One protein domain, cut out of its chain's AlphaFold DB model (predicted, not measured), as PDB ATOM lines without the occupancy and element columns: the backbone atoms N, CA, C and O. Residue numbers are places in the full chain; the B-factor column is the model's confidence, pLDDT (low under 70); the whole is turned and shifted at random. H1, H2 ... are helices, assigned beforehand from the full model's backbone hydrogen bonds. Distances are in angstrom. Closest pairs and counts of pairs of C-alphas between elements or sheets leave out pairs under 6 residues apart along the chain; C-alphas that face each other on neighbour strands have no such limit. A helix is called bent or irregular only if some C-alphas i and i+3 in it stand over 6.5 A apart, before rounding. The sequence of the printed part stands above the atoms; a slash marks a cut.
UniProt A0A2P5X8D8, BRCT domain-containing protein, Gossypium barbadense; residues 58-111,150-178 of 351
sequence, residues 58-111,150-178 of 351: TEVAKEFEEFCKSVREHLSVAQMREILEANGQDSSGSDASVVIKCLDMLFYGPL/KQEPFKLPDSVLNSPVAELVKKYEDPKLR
ATOM      1  N   THR A  58     -29.127 -35.964 -55.845       77.19
ATOM      2  CA  THR A  58     -29.003 -37.235 -56.569       77.19
ATOM      3  C   THR A  58     -27.694 -37.335 -57.353       77.19
ATOM      4  O   THR A  58     -27.122 -38.418 -57.446       77.19
ATOM      5  N   GLU A  59     -27.205 -36.230 -57.919       85.06
ATOM      6  CA  GLU A  59     -25.909 -36.194 -58.607       85.06
ATOM      7  C   GLU A  59     -24.759 -36.379 -57.620       85.06
ATOM      8  O   GLU A  59     -23.879 -37.198 -57.870       85.06
ATOM      9  N   VAL A  60     -24.803 -35.696 -56.472       85.50
ATOM     10  CA  VAL A  60     -23.786 -35.842 -55.418       85.50
ATOM     11  C   VAL A  60     -23.750 -37.274 -54.878       85.50
ATOM     12  O   VAL A  60     -22.669 -37.818 -54.668       85.50
ATOM     13  N   ALA A  61     -24.909 -37.915 -54.698       83.31
ATOM     14  CA  ALA A  61     -24.979 -39.302 -54.242       83.31
ATOM     15  C   ALA A  61     -24.341 -40.284 -55.241       83.31
ATOM     16  O   ALA A  61     -23.585 -41.165 -54.833       83.31
ATOM     17  N   LYS A  62     -24.599 -40.112 -56.544       87.19
ATOM     18  CA  LYS A  62     -23.973 -40.928 -57.599       87.19
ATOM     19  C   LYS A  62     -22.467 -40.699 -57.674       87.19
ATOM     20  O   LYS A  62     -21.706 -41.658 -57.718       87.19
ATOM     21  N   GLU A  63     -22.047 -39.438 -57.617       90.56
ATOM     22  CA  GLU A  63     -20.637 -39.051 -57.597       90.56
ATOM     23  C   GLU A  63     -19.905 -39.667 -56.395       90.56
ATOM     24  O   GLU A  63     -18.794 -40.172 -56.536       90.56
ATOM     25  N   PHE A  64     -20.549 -39.689 -55.225       89.62
ATOM     26  CA  PHE A  64     -20.009 -40.340 -54.036       89.62
ATOM     27  C   PHE A  64     -19.921 -41.863 -54.193       89.62
ATOM     28  O   PHE A  64     -18.933 -42.462 -53.771       89.62
ATOM     29  N   GLU A  65     -20.918 -42.508 -54.804       88.62
ATOM     30  CA  GLU A  65     -20.895 -43.955 -55.041       88.62
ATOM     31  C   GLU A  65     -19.765 -44.358 -56.004       88.62
ATOM     32  O   GLU A  65     -19.030 -45.311 -55.736       88.62
ATOM     33  N   GLU A  66     -19.598 -43.617 -57.100       91.00
ATOM     34  CA  GLU A  66     -18.503 -43.803 -58.059       91.00
ATOM     35  C   GLU A  66     -17.143 -43.587 -57.387       91.00
ATOM     36  O   GLU A  66     -16.261 -44.441 -57.479       91.00
ATOM     37  N   PHE A  67     -17.012 -42.506 -56.613       91.88
ATOM     38  CA  PHE A  67     -15.824 -42.226 -55.813       91.88
ATOM     39  C   PHE A  67     -15.489 -43.373 -54.847       91.88
ATOM     40  O   PHE A  67     -14.342 -43.819 -54.778       91.88
ATOM     41  N   CYS A  68     -16.490 -43.900 -54.135       90.44
ATOM     42  CA  CYS A  68     -16.314 -45.017 -53.211       90.44
ATOM     43  C   CYS A  68     -15.768 -46.268 -53.905       90.44
ATOM     44  O   CYS A  68     -14.922 -46.951 -53.328       90.44
ATOM     45  N   LYS A  69     -16.247 -46.577 -55.117       90.38
ATOM     46  CA  LYS A  69     -15.764 -47.721 -55.902       90.38
ATOM     47  C   LYS A  69     -14.292 -47.532 -56.268       90.38
ATOM     48  O   LYS A  69     -13.478 -48.377 -55.909       90.38
ATOM     49  N   SER A  70     -13.936 -46.388 -56.853       91.19
ATOM     50  CA  SER A  70     -12.560 -46.109 -57.282       91.19
ATOM     51  C   SER A  70     -11.555 -46.103 -56.127       91.19
ATOM     52  O   SER A  70     -10.467 -46.657 -56.248       91.19
ATOM     53  N   VAL A  71     -11.898 -45.514 -54.978       90.12
ATOM     54  CA  VAL A  71     -10.974 -45.481 -53.832       90.12
ATOM     55  C   VAL A  71     -10.749 -46.878 -53.244       90.12
ATOM     56  O   VAL A  71      -9.620 -47.217 -52.894       90.12
ATOM     57  N   ARG A  72     -11.794 -47.712 -53.165       90.31
ATOM     58  CA  ARG A  72     -11.685 -49.086 -52.640       90.31
ATOM     59  C   ARG A  72     -10.852 -50.008 -53.530       90.31
ATOM     60  O   ARG A  72     -10.275 -50.960 -53.020       90.31
ATOM     61  N   GLU A  73     -10.784 -49.737 -54.830       91.12
ATOM     62  CA  GLU A  73      -9.939 -50.492 -55.766       91.12
ATOM     63  C   GLU A  73      -8.446 -50.174 -55.606       91.12
ATOM     64  O   GLU A  73      -7.597 -50.989 -55.969       91.12
ATOM     65  N   HIS A  74      -8.110 -49.004 -55.054       89.00
ATOM     66  CA  HIS A  74      -6.740 -48.489 -55.034       89.00
ATOM     67  C   HIS A  74      -6.127 -48.334 -53.641       89.00
ATOM     68  O   HIS A  74      -4.909 -48.182 -53.548       89.00
ATOM     69  N   LEU A  75      -6.924 -48.383 -52.569       90.81
ATOM     70  CA  LEU A  75      -6.435 -48.299 -51.194       90.81
ATOM     71  C   LEU A  75      -6.775 -49.542 -50.383       90.81
ATOM     72  O   LEU A  75      -7.921 -49.988 -50.324       90.81
ATOM     73  N   SER A  76      -5.769 -50.039 -49.671       93.00
ATOM     74  CA  SER A  76      -5.958 -51.016 -48.604       93.00
ATOM     75  C   SER A  76      -6.519 -50.359 -47.340       93.00
ATOM     76  O   SER A  76      -6.344 -49.163 -47.101       93.00
ATOM     77  N   VAL A  77      -7.143 -51.157 -46.471       93.00
ATOM     78  CA  VAL A  77      -7.656 -50.670 -45.179       93.00
ATOM     79  C   VAL A  77      -6.531 -50.115 -44.297       93.00
ATOM     80  O   VAL A  77      -6.739 -49.124 -43.603       93.00
ATOM     81  N   ALA A  78      -5.330 -50.699 -44.354       94.56
ATOM     82  CA  ALA A  78      -4.166 -50.198 -43.622       94.56
ATOM     83  C   ALA A  78      -3.804 -48.764 -44.051       94.56
ATOM     84  O   ALA A  78      -3.693 -47.883 -43.203       94.56
ATOM     85  N   GLN A  79      -3.752 -48.503 -45.362       94.19
ATOM     86  CA  GLN A  79      -3.530 -47.150 -45.890       94.19
ATOM     87  C   GLN A  79      -4.661 -46.190 -45.495       94.19
ATOM     88  O   GLN A  79      -4.402 -45.033 -45.184       94.19
ATOM     89  N   MET A  80      -5.915 -46.653 -45.460       94.75
ATOM     90  CA  MET A  80      -7.032 -45.823 -44.990       94.75
ATOM     91  C   MET A  80      -6.896 -45.435 -43.509       94.75
ATOM     92  O   MET A  80      -7.250 -44.312 -43.152       94.75
ATOM     93  N   ARG A  81      -6.350 -46.312 -42.650       96.00
ATOM     94  CA  ARG A  81      -6.040 -45.967 -41.249       96.00
ATOM     95  C   ARG A  81      -4.936 -44.912 -41.166       96.00
ATOM     96  O   ARG A  81      -5.133 -43.908 -40.489       96.00
ATOM     97  N   GLU A  82      -3.848 -45.082 -41.919       95.69
ATOM     98  CA  GLU A  82      -2.753 -44.097 -41.991       95.69
ATOM     99  C   GLU A  82      -3.255 -42.714 -42.443       95.69
ATOM    100  O   GLU A  82      -2.885 -41.689 -41.868       95.69
ATOM    101  N   ILE A  83      -4.135 -42.674 -43.451       94.94
ATOM    102  CA  ILE A  83      -4.755 -41.432 -43.932       94.94
ATOM    103  C   ILE A  83      -5.570 -40.760 -42.817       94.94
ATOM    104  O   ILE A  83      -5.446 -39.551 -42.616       94.94
ATOM    105  N   LEU A  84      -6.404 -41.506 -42.089       95.44
ATOM    106  CA  LEU A  84      -7.211 -40.949 -40.996       95.44
ATOM    107  C   LEU A  84      -6.325 -40.373 -39.880       95.44
ATOM    108  O   LEU A  84      -6.551 -39.245 -39.433       95.44
ATOM    109  N   GLU A  85      -5.276 -41.098 -39.493       95.06
ATOM    110  CA  GLU A  85      -4.323 -40.685 -38.456       95.06
ATOM    111  C   GLU A  85      -3.573 -39.408 -38.838       95.06
ATOM    112  O   GLU A  85      -3.502 -38.470 -38.039       95.06
ATOM    113  N   ALA A  86      -3.106 -39.306 -40.088       94.56
ATOM    114  CA  ALA A  86      -2.437 -38.111 -40.607       94.56
ATOM    115  C   ALA A  86      -3.316 -36.844 -40.543       94.56
ATOM    116  O   ALA A  86      -2.802 -35.722 -40.526       94.56
ATOM    117  N   ASN A  87      -4.641 -37.013 -40.479       94.25
ATOM    118  CA  ASN A  87      -5.631 -35.937 -40.415       94.25
ATOM    119  C   ASN A  87      -6.226 -35.715 -39.012       94.25
ATOM    120  O   ASN A  87      -7.098 -34.851 -38.830       94.25
ATOM    121  N   GLY A  88      -5.758 -36.466 -38.009       92.19
ATOM    122  CA  GLY A  88      -6.295 -36.432 -36.648       92.19
ATOM    123  C   GLY A  88      -7.769 -36.839 -36.588       92.19
ATOM    124  O   GLY A  88      -8.539 -36.251 -35.825       92.19
ATOM    125  N   GLN A  89      -8.176 -37.766 -37.456       93.81
ATOM    126  CA  GLN A  89      -9.490 -38.403 -37.442       93.81
ATOM    127  C   GLN A  89      -9.385 -39.772 -36.764       93.81
ATOM    128  O   GLN A  89      -8.317 -40.382 -36.736       93.81
ATOM    129  N   ASP A  90     -10.496 -40.256 -36.217       92.56
ATOM    130  CA  ASP A  90     -10.548 -41.558 -35.556       92.56
ATOM    131  C   ASP A  90     -10.305 -42.717 -36.544       92.56
ATOM    132  O   ASP A  90     -11.126 -42.986 -37.424       92.56
ATOM    133  N   SER A  91      -9.178 -43.417 -36.380       93.25
ATOM    134  CA  SER A  91      -8.795 -44.603 -37.159       93.25
ATOM    135  C   SER A  91      -9.211 -45.923 -36.503       93.25
ATOM    136  O   SER A  91      -8.899 -46.996 -37.030       93.25
ATOM    137  N   SER A  92      -9.906 -45.876 -35.363       91.75
ATOM    138  CA  SER A  92     -10.332 -47.061 -34.620       91.75
ATOM    139  C   SER A  92     -11.598 -47.712 -35.198       91.75
ATOM    140  O   SER A  92     -12.316 -47.152 -36.035       91.75
ATOM    141  N   GLY A  93     -11.872 -48.936 -34.741       89.06
ATOM    142  CA  GLY A  93     -13.042 -49.718 -35.133       89.06
ATOM    143  C   GLY A  93     -12.765 -50.767 -36.210       89.06
ATOM    144  O   GLY A  93     -11.617 -51.057 -36.570       89.06
ATOM    145  N   SER A  94     -13.853 -51.372 -36.695       90.62
ATOM    146  CA  SER A  94     -13.815 -52.405 -37.731       90.62
ATOM    147  C   SER A  94     -13.343 -51.843 -39.070       90.62
ATOM    148  O   SER A  94     -13.491 -50.652 -39.348       90.62
ATOM    149  N   ASP A  95     -12.835 -52.714 -39.936       88.69
ATOM    150  CA  ASP A  95     -12.377 -52.325 -41.273       88.69
ATOM    151  C   ASP A  95     -13.480 -51.634 -42.087       88.69
ATOM    152  O   ASP A  95     -13.223 -50.656 -42.782       88.69
ATOM    153  N   ALA A  96     -14.734 -52.072 -41.937       87.12
ATOM    154  CA  ALA A  96     -15.877 -51.426 -42.575       87.12
ATOM    155  C   ALA A  96     -16.099 -49.984 -42.078       87.12
ATOM    156  O   ALA A  96     -16.350 -49.097 -42.894       87.12
ATOM    157  N   SER A  97     -15.980 -49.738 -40.766       86.50
ATOM    158  CA  SER A  97     -16.116 -48.391 -40.185       86.50
ATOM    159  C   SER A  97     -14.978 -47.477 -40.649       86.50
ATOM    160  O   SER A  97     -15.238 -46.370 -41.116       86.50
ATOM    161  N   VAL A  98     -13.733 -47.967 -40.649       92.00
ATOM    162  CA  VAL A  98     -12.571 -47.228 -41.173       92.00
ATOM    163  C   VAL A  98     -12.770 -46.815 -42.625       92.00
ATOM    164  O   VAL A  98     -12.545 -45.657 -42.974       92.00
ATOM    165  N   VAL A  99     -13.232 -47.740 -43.470       90.88
ATOM    166  CA  VAL A  99     -13.505 -47.455 -44.883       90.88
ATOM    167  C   VAL A  99     -14.552 -46.346 -45.012       90.88
ATOM    168  O   VAL A  99     -14.357 -45.411 -45.785       90.88
ATOM    169  N   ILE A 100     -15.646 -46.400 -44.244       89.56
ATOM    170  CA  ILE A 100     -16.697 -45.369 -44.274       89.56
ATOM    171  C   ILE A 100     -16.144 -44.005 -43.840       89.56
ATOM    172  O   ILE A 100     -16.373 -43.016 -44.539       89.56
ATOM    173  N   LYS A 101     -15.392 -43.954 -42.734       91.88
ATOM    174  CA  LYS A 101     -14.782 -42.722 -42.207       91.88
ATOM    175  C   LYS A 101     -13.803 -42.108 -43.206       91.88
ATOM    176  O   LYS A 101     -13.887 -40.917 -43.496       91.88
ATOM    177  N   CYS A 102     -12.913 -42.918 -43.781       93.62
ATOM    178  CA  CYS A 102     -11.920 -42.448 -44.745       93.62
ATOM    179  C   CYS A 102     -12.577 -41.918 -46.027       93.62
ATOM    180  O   CYS A 102     -12.198 -40.859 -46.521       93.62
ATOM    181  N   LEU A 103     -13.584 -42.621 -46.555       92.94
ATOM    182  CA  LEU A 103     -14.312 -42.186 -47.749       92.94
ATOM    183  C   LEU A 103     -15.104 -40.898 -47.503       92.94
ATOM    184  O   LEU A 103     -15.112 -40.021 -48.365       92.94
ATOM    185  N   ASP A 104     -15.739 -40.762 -46.333       92.38
ATOM    186  CA  ASP A 104     -16.406 -39.515 -45.954       92.38
ATOM    187  C   ASP A 104     -15.413 -38.350 -45.899       92.38
ATOM    188  O   ASP A 104     -15.652 -37.307 -46.506       92.38
ATOM    189  N   MET A 105     -14.276 -38.557 -45.232       93.56
ATOM    190  CA  MET A 105     -13.241 -37.544 -45.050       93.56
ATOM    191  C   MET A 105     -12.643 -37.073 -46.382       93.56
ATOM    192  O   MET A 105     -12.491 -35.874 -46.589       93.56
ATOM    193  N   LEU A 106     -12.308 -37.992 -47.292       93.44
ATOM    194  CA  LEU A 106     -11.671 -37.644 -48.567       93.44
ATOM    195  C   LEU A 106     -12.622 -36.936 -49.541       93.44
ATOM    196  O   LEU A 106     -12.170 -36.155 -50.374       93.44
ATOM    197  N   PHE A 107     -13.927 -37.204 -49.455       92.81
ATOM    198  CA  PHE A 107     -14.915 -36.628 -50.370       92.81
ATOM    199  C   PHE A 107     -15.546 -35.337 -49.835       92.81
ATOM    200  O   PHE A 107     -15.659 -34.347 -50.557       92.81
ATOM    201  N   TYR A 108     -15.962 -35.338 -48.567       92.06
ATOM    202  CA  TYR A 108     -16.652 -34.212 -47.930       92.06
ATOM    203  C   TYR A 108     -15.706 -33.324 -47.105       92.06
ATOM    204  O   TYR A 108     -16.055 -32.189 -46.780       92.06
ATOM    205  N   GLY A 109     -14.499 -33.800 -46.788       93.12
ATOM    206  CA  GLY A 109     -13.474 -33.102 -46.002       93.12
ATOM    207  C   GLY A 109     -13.366 -33.606 -44.554       93.12
ATOM    208  O   GLY A 109     -14.284 -34.257 -44.066       93.12
ATOM    209  N   PRO A 110     -12.287 -33.305 -43.812       93.56
ATOM    210  CA  PRO A 110     -12.142 -33.751 -42.423       93.56
ATOM    211  C   PRO A 110     -13.162 -33.125 -41.472       93.56
ATOM    212  O   PRO A 110     -13.400 -31.919 -41.531       93.56
ATOM    213  N   LEU A 111     -13.741 -33.928 -40.577       94.06
ATOM    214  CA  LEU A 111     -14.685 -33.447 -39.569       94.06
ATOM    215  C   LEU A 111     -13.949 -32.653 -38.484       94.06
ATOM    216  O   LEU A 111     -12.861 -33.036 -38.036       94.06
ATOM    217  N   LYS A 150     -13.020 -29.096 -41.266       92.50
ATOM    218  CA  LYS A 150     -11.751 -28.368 -41.335       92.50
ATOM    219  C   LYS A 150     -11.611 -27.708 -42.703       92.50
ATOM    220  O   LYS A 150     -11.806 -28.351 -43.738       92.50
ATOM    221  N   GLN A 151     -11.245 -26.430 -42.706       90.19
ATOM    222  CA  GLN A 151     -10.982 -25.677 -43.940       90.19
ATOM    223  C   GLN A 151      -9.609 -26.001 -44.536       90.19
ATOM    224  O   GLN A 151      -9.354 -25.734 -45.705       90.19
ATOM    225  N   GLU A 152      -8.723 -26.602 -43.747       88.62
ATOM    226  CA  GLU A 152      -7.439 -27.078 -44.245       88.62
ATOM    227  C   GLU A 152      -7.637 -28.259 -45.219       88.62
ATOM    228  O   GLU A 152      -8.568 -29.063 -45.051       88.62
ATOM    229  N   PRO A 153      -6.791 -28.379 -46.256       86.81
ATOM    230  CA  PRO A 153      -6.716 -29.590 -47.061       86.81
ATOM    231  C   PRO A 153      -6.373 -30.794 -46.184       86.81
ATOM    232  O   PRO A 153      -5.578 -30.690 -45.246       86.81
ATOM    233  N   PHE A 154      -6.961 -31.949 -46.494       88.38
ATOM    234  CA  PHE A 154      -6.548 -33.189 -45.849       88.38
ATOM    235  C   PHE A 154      -5.128 -33.564 -46.295       88.38
ATOM    236  O   PHE A 154      -4.681 -33.236 -47.392       88.38
ATOM    237  N   LYS A 155      -4.408 -34.265 -45.428       90.94
ATOM    238  CA  LYS A 155      -3.035 -34.720 -45.642       90.94
ATOM    239  C   LYS A 155      -3.052 -36.161 -46.138       90.94
ATOM    240  O   LYS A 155      -3.681 -37.013 -45.513       90.94
ATOM    241  N   LEU A 156      -2.357 -36.440 -47.236       91.31
ATOM    242  CA  LEU A 156      -2.127 -37.804 -47.712       91.31
ATOM    243  C   LEU A 156      -0.734 -38.278 -47.268       91.31
ATOM    244  O   LEU A 156       0.231 -37.546 -47.485       91.31
ATOM    245  N   PRO A 157      -0.605 -39.474 -46.668       89.94
ATOM    246  CA  PRO A 157       0.694 -40.066 -46.359       89.94
ATOM    247  C   PRO A 157       1.500 -40.395 -47.624       89.94
ATOM    248  O   PRO A 157       0.930 -40.687 -48.679       89.94
ATOM    249  N   ASP A 158       2.830 -40.454 -47.495       87.44
ATOM    250  CA  ASP A 158       3.752 -40.779 -48.598       87.44
ATOM    251  C   ASP A 158       3.444 -42.130 -49.265       87.44
ATOM    252  O   ASP A 158       3.636 -42.297 -50.471       87.44
ATOM    253  N   SER A 159       2.893 -43.079 -48.497       83.12
ATOM    254  CA  SER A 159       2.442 -44.395 -48.970       83.12
ATOM    255  C   SER A 159       1.309 -44.320 -50.006       83.12
ATOM    256  O   SER A 159       1.067 -45.293 -50.723       83.12
ATOM    257  N   VAL A 160       0.619 -43.177 -50.105       85.25
ATOM    258  CA  VAL A 160      -0.581 -42.968 -50.930       85.25
ATOM    259  C   VAL A 160      -0.389 -41.880 -51.993       85.25
ATOM    260  O   VAL A 160      -1.106 -41.885 -52.995       85.25
ATOM    261  N   LEU A 161       0.600 -40.992 -51.841       82.44
ATOM    262  CA  LEU A 161       0.850 -39.870 -52.762       82.44
ATOM    263  C   LEU A 161       1.048 -40.288 -54.227       82.44
ATOM    264  O   LEU A 161       0.669 -39.552 -55.131       82.44
ATOM    265  N   ASN A 162       1.595 -41.480 -54.473       79.88
ATOM    266  CA  ASN A 162       1.832 -41.994 -55.827       79.88
ATOM    267  C   ASN A 162       0.654 -42.808 -56.399       79.88
ATOM    268  O   ASN A 162       0.778 -43.411 -57.464       79.88
ATOM    269  N   SER A 163      -0.474 -42.887 -55.687       81.50
ATOM    270  CA  SER A 163      -1.637 -43.673 -56.110       81.50
ATOM    271  C   SER A 163      -2.586 -42.871 -57.015       81.50
ATOM    272  O   SER A 163      -2.650 -41.644 -56.904       81.50
ATOM    273  N   PRO A 164      -3.417 -43.536 -57.844       86.31
ATOM    274  CA  PRO A 164      -4.486 -42.871 -58.600       86.31
ATOM    275  C   PRO A 164      -5.469 -42.087 -57.717       86.31
ATOM    276  O   PRO A 164      -6.122 -41.155 -58.186       86.31
ATOM    277  N   VAL A 165      -5.565 -42.440 -56.428       85.12
ATOM    278  CA  VAL A 165      -6.432 -41.744 -55.474       85.12
ATOM    279  C   VAL A 165      -5.966 -40.317 -55.229       85.12
ATOM    280  O   VAL A 165      -6.822 -39.454 -55.083       85.12
ATOM    281  N   ALA A 166      -4.659 -40.036 -55.256       88.00
ATOM    282  CA  ALA A 166      -4.144 -38.681 -55.058       88.00
ATOM    283  C   ALA A 166      -4.704 -37.698 -56.105       88.00
ATOM    284  O   ALA A 166      -5.174 -36.616 -55.759       88.00
ATOM    285  N   GLU A 167      -4.762 -38.103 -57.375       87.81
ATOM    286  CA  GLU A 167      -5.369 -37.285 -58.433       87.81
ATOM    287  C   GLU A 167      -6.902 -37.218 -58.313       87.81
ATOM    288  O   GLU A 167      -7.489 -36.158 -58.537       87.81
ATOM    289  N   LEU A 168      -7.558 -38.311 -57.903       87.75
ATOM    290  CA  LEU A 168      -9.013 -38.357 -57.691       87.75
ATOM    291  C   LEU A 168      -9.470 -37.365 -56.606       87.75
ATOM    292  O   LEU A 168     -10.510 -36.717 -56.750       87.75
ATOM    293  N   VAL A 169      -8.707 -37.258 -55.515       89.88
ATOM    294  CA  VAL A 169      -9.088 -36.459 -54.341       89.88
ATOM    295  C   VAL A 169      -8.665 -34.996 -54.434       89.88
ATOM    296  O   VAL A 169      -9.230 -34.163 -53.733       89.88
ATOM    297  N   LYS A 170      -7.753 -34.656 -55.350       88.50
ATOM    298  CA  LYS A 170      -7.228 -33.298 -55.586       88.50
ATOM    299  C   LYS A 170      -8.314 -32.234 -55.740       88.50
ATOM    300  O   LYS A 170      -8.211 -31.123 -55.232       88.50
ATOM    301  N   LYS A 171      -9.411 -32.595 -56.405       87.88
ATOM    302  CA  LYS A 171     -10.609 -31.756 -56.558       87.88
ATOM    303  C   LYS A 171     -11.247 -31.361 -55.220       87.88
ATOM    304  O   LYS A 171     -11.822 -30.283 -55.131       87.88
ATOM    305  N   TYR A 172     -11.202 -32.237 -54.221       88.62
ATOM    306  CA  TYR A 172     -11.837 -32.046 -52.915       88.62
ATOM    307  C   TYR A 172     -10.878 -31.443 -51.878       88.62
ATOM    308  O   TYR A 172     -11.288 -31.176 -50.748       88.62
ATOM    309  N   GLU A 173      -9.613 -31.196 -52.238       86.00
ATOM    310  CA  GLU A 173      -8.674 -30.475 -51.374       86.00
ATOM    311  C   GLU A 173      -9.168 -29.050 -51.101       86.00
ATOM    312  O   GLU A 173      -9.156 -28.623 -49.944       86.00
ATOM    313  N   ASP A 174      -9.686 -28.362 -52.132       87.06
ATOM    314  CA  ASP A 174     -10.320 -27.046 -52.005       87.06
ATOM    315  C   ASP A 174     -11.688 -27.170 -51.303       87.06
ATOM    316  O   ASP A 174     -12.619 -27.754 -51.873       87.06
ATOM    317  N   PRO A 175     -11.862 -26.581 -50.100       85.88
ATOM    318  CA  PRO A 175     -13.131 -26.599 -49.376       85.88
ATOM    319  C   PRO A 175     -14.331 -26.109 -50.188       85.88
ATOM    320  O   PRO A 175     -15.438 -26.598 -49.982       85.88
ATOM    321  N   LYS A 176     -14.130 -25.181 -51.132       85.94
ATOM    322  CA  LYS A 176     -15.214 -24.613 -51.952       85.94
ATOM    323  C   LYS A 176     -15.763 -25.596 -52.981       85.94
ATOM    324  O   LYS A 176     -16.883 -25.428 -53.457       85.94
ATOM    325  N   LEU A 177     -14.968 -26.597 -53.349       86.62
ATOM    326  CA  LEU A 177     -15.334 -27.615 -54.330       86.62
ATOM    327  C   LEU A 177     -15.888 -28.886 -53.676       86.62
ATOM    328  O   LEU A 177     -16.432 -29.738 -54.387       86.62
ATOM    329  N   ARG A 178     -15.782 -29.012 -52.346       88.19
ATOM    330  CA  ARG A 178     -16.308 -30.156 -51.596       88.19
ATOM    331  C   ARG A 178     -17.835 -30.186 -51.695       88.19
ATOM    332  O   ARG A 178     -18.494 -29.198 -51.354       88.19
TER     333      ARG A 178
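Overview. This is residues 58 to 111 and 150 to 178 of the 351 residues of the protein "BRCT domain-containing protein" of Gossypium barbadense (UniProt A0A2P5X8D8). This is a compact cluster of crossed helices: the long H1, H3 and H5 touch one another pairwise as a triangle, and H2 packs on H3 and crosses it steeply. The small H4 sits at the rim, near H2 and H5. The printed part has 83 residues, with five named helices in the order H1, H2, H3, H4, H5 and no named strand; the class is all helix. The radius of gyration of the C-alphas is 11.7 A, and the C-alphas span 30 by 24 by 24 A.

Arrangement. H1, residues 58 to 74, touches H3, residues 95 to 108, with its residues 64 to 71 alone; the closest C-alphas are those of Cys 68 and Leu 103, 6.5 A apart. The two run opposite ways at a steep tilt of 55 degrees. H1 also touches H5, residues 164 to 173, with residues 70 to 74 alone, closest at the C-alphas of Val 71 and Val 165, 6.1 A, opposite ways at a tilt of 38 degrees, only just steep. H2, residues 77 to 86, is apart from H1 and from H5. It touches H3, closest at the C-alphas of Met 80 and Cys 102, 5.9 A, the same way at a steep tilt of 51 degrees. H3 is the hub, touching three helices; with residues 106 to 108 alone it touches H5, closest at the C-alphas of Phe 107 and Tyr 172, 6.1 A, the same way at a steep tilt of 51 degrees. The packing is mostly crossed, with no touching pair at a shallow tilt. H4, residues 158 to 161, is close to H2 but not clearly touching, the C-alphas of Gln 79 and Val 160 being closest at 7.2 A. In H2 and H3 every O i to N i+4 pair is within hydrogen-bond range, in H1 12 of 13 and in H5 4 of 6; H4 is too short for such a pair.

Along the chain. H1 begins at C-alpha 58, (-29.003, -37.235, -56.569), and is 25.0 A long. H2 measures 14.3 A and H3 19.8 A, with C-alpha 95 at (-12.377, -52.325, -41.273). H4 has four residues. H5, 14.9 A, ends at C-alpha 173, (-8.674, -30.475, -51.374); it is only just irregular, with C-alphas 168 and 171 6.9 A apart.

Size, cuts and confidence. The two C-alphas farthest apart are those of Thr 58 and Asp 158, 33.9 A. Residues 112 to 149 are not printed, and C-alphas 111 and 150 are 6.1 A apart across this cut, which lies in the link from H3 to H4. The links H1 to H2 and H4 to H5 are tight, and H2 to H3 is short. The mean pLDDT of the printed part is 89.9, and no printed residue is under 70.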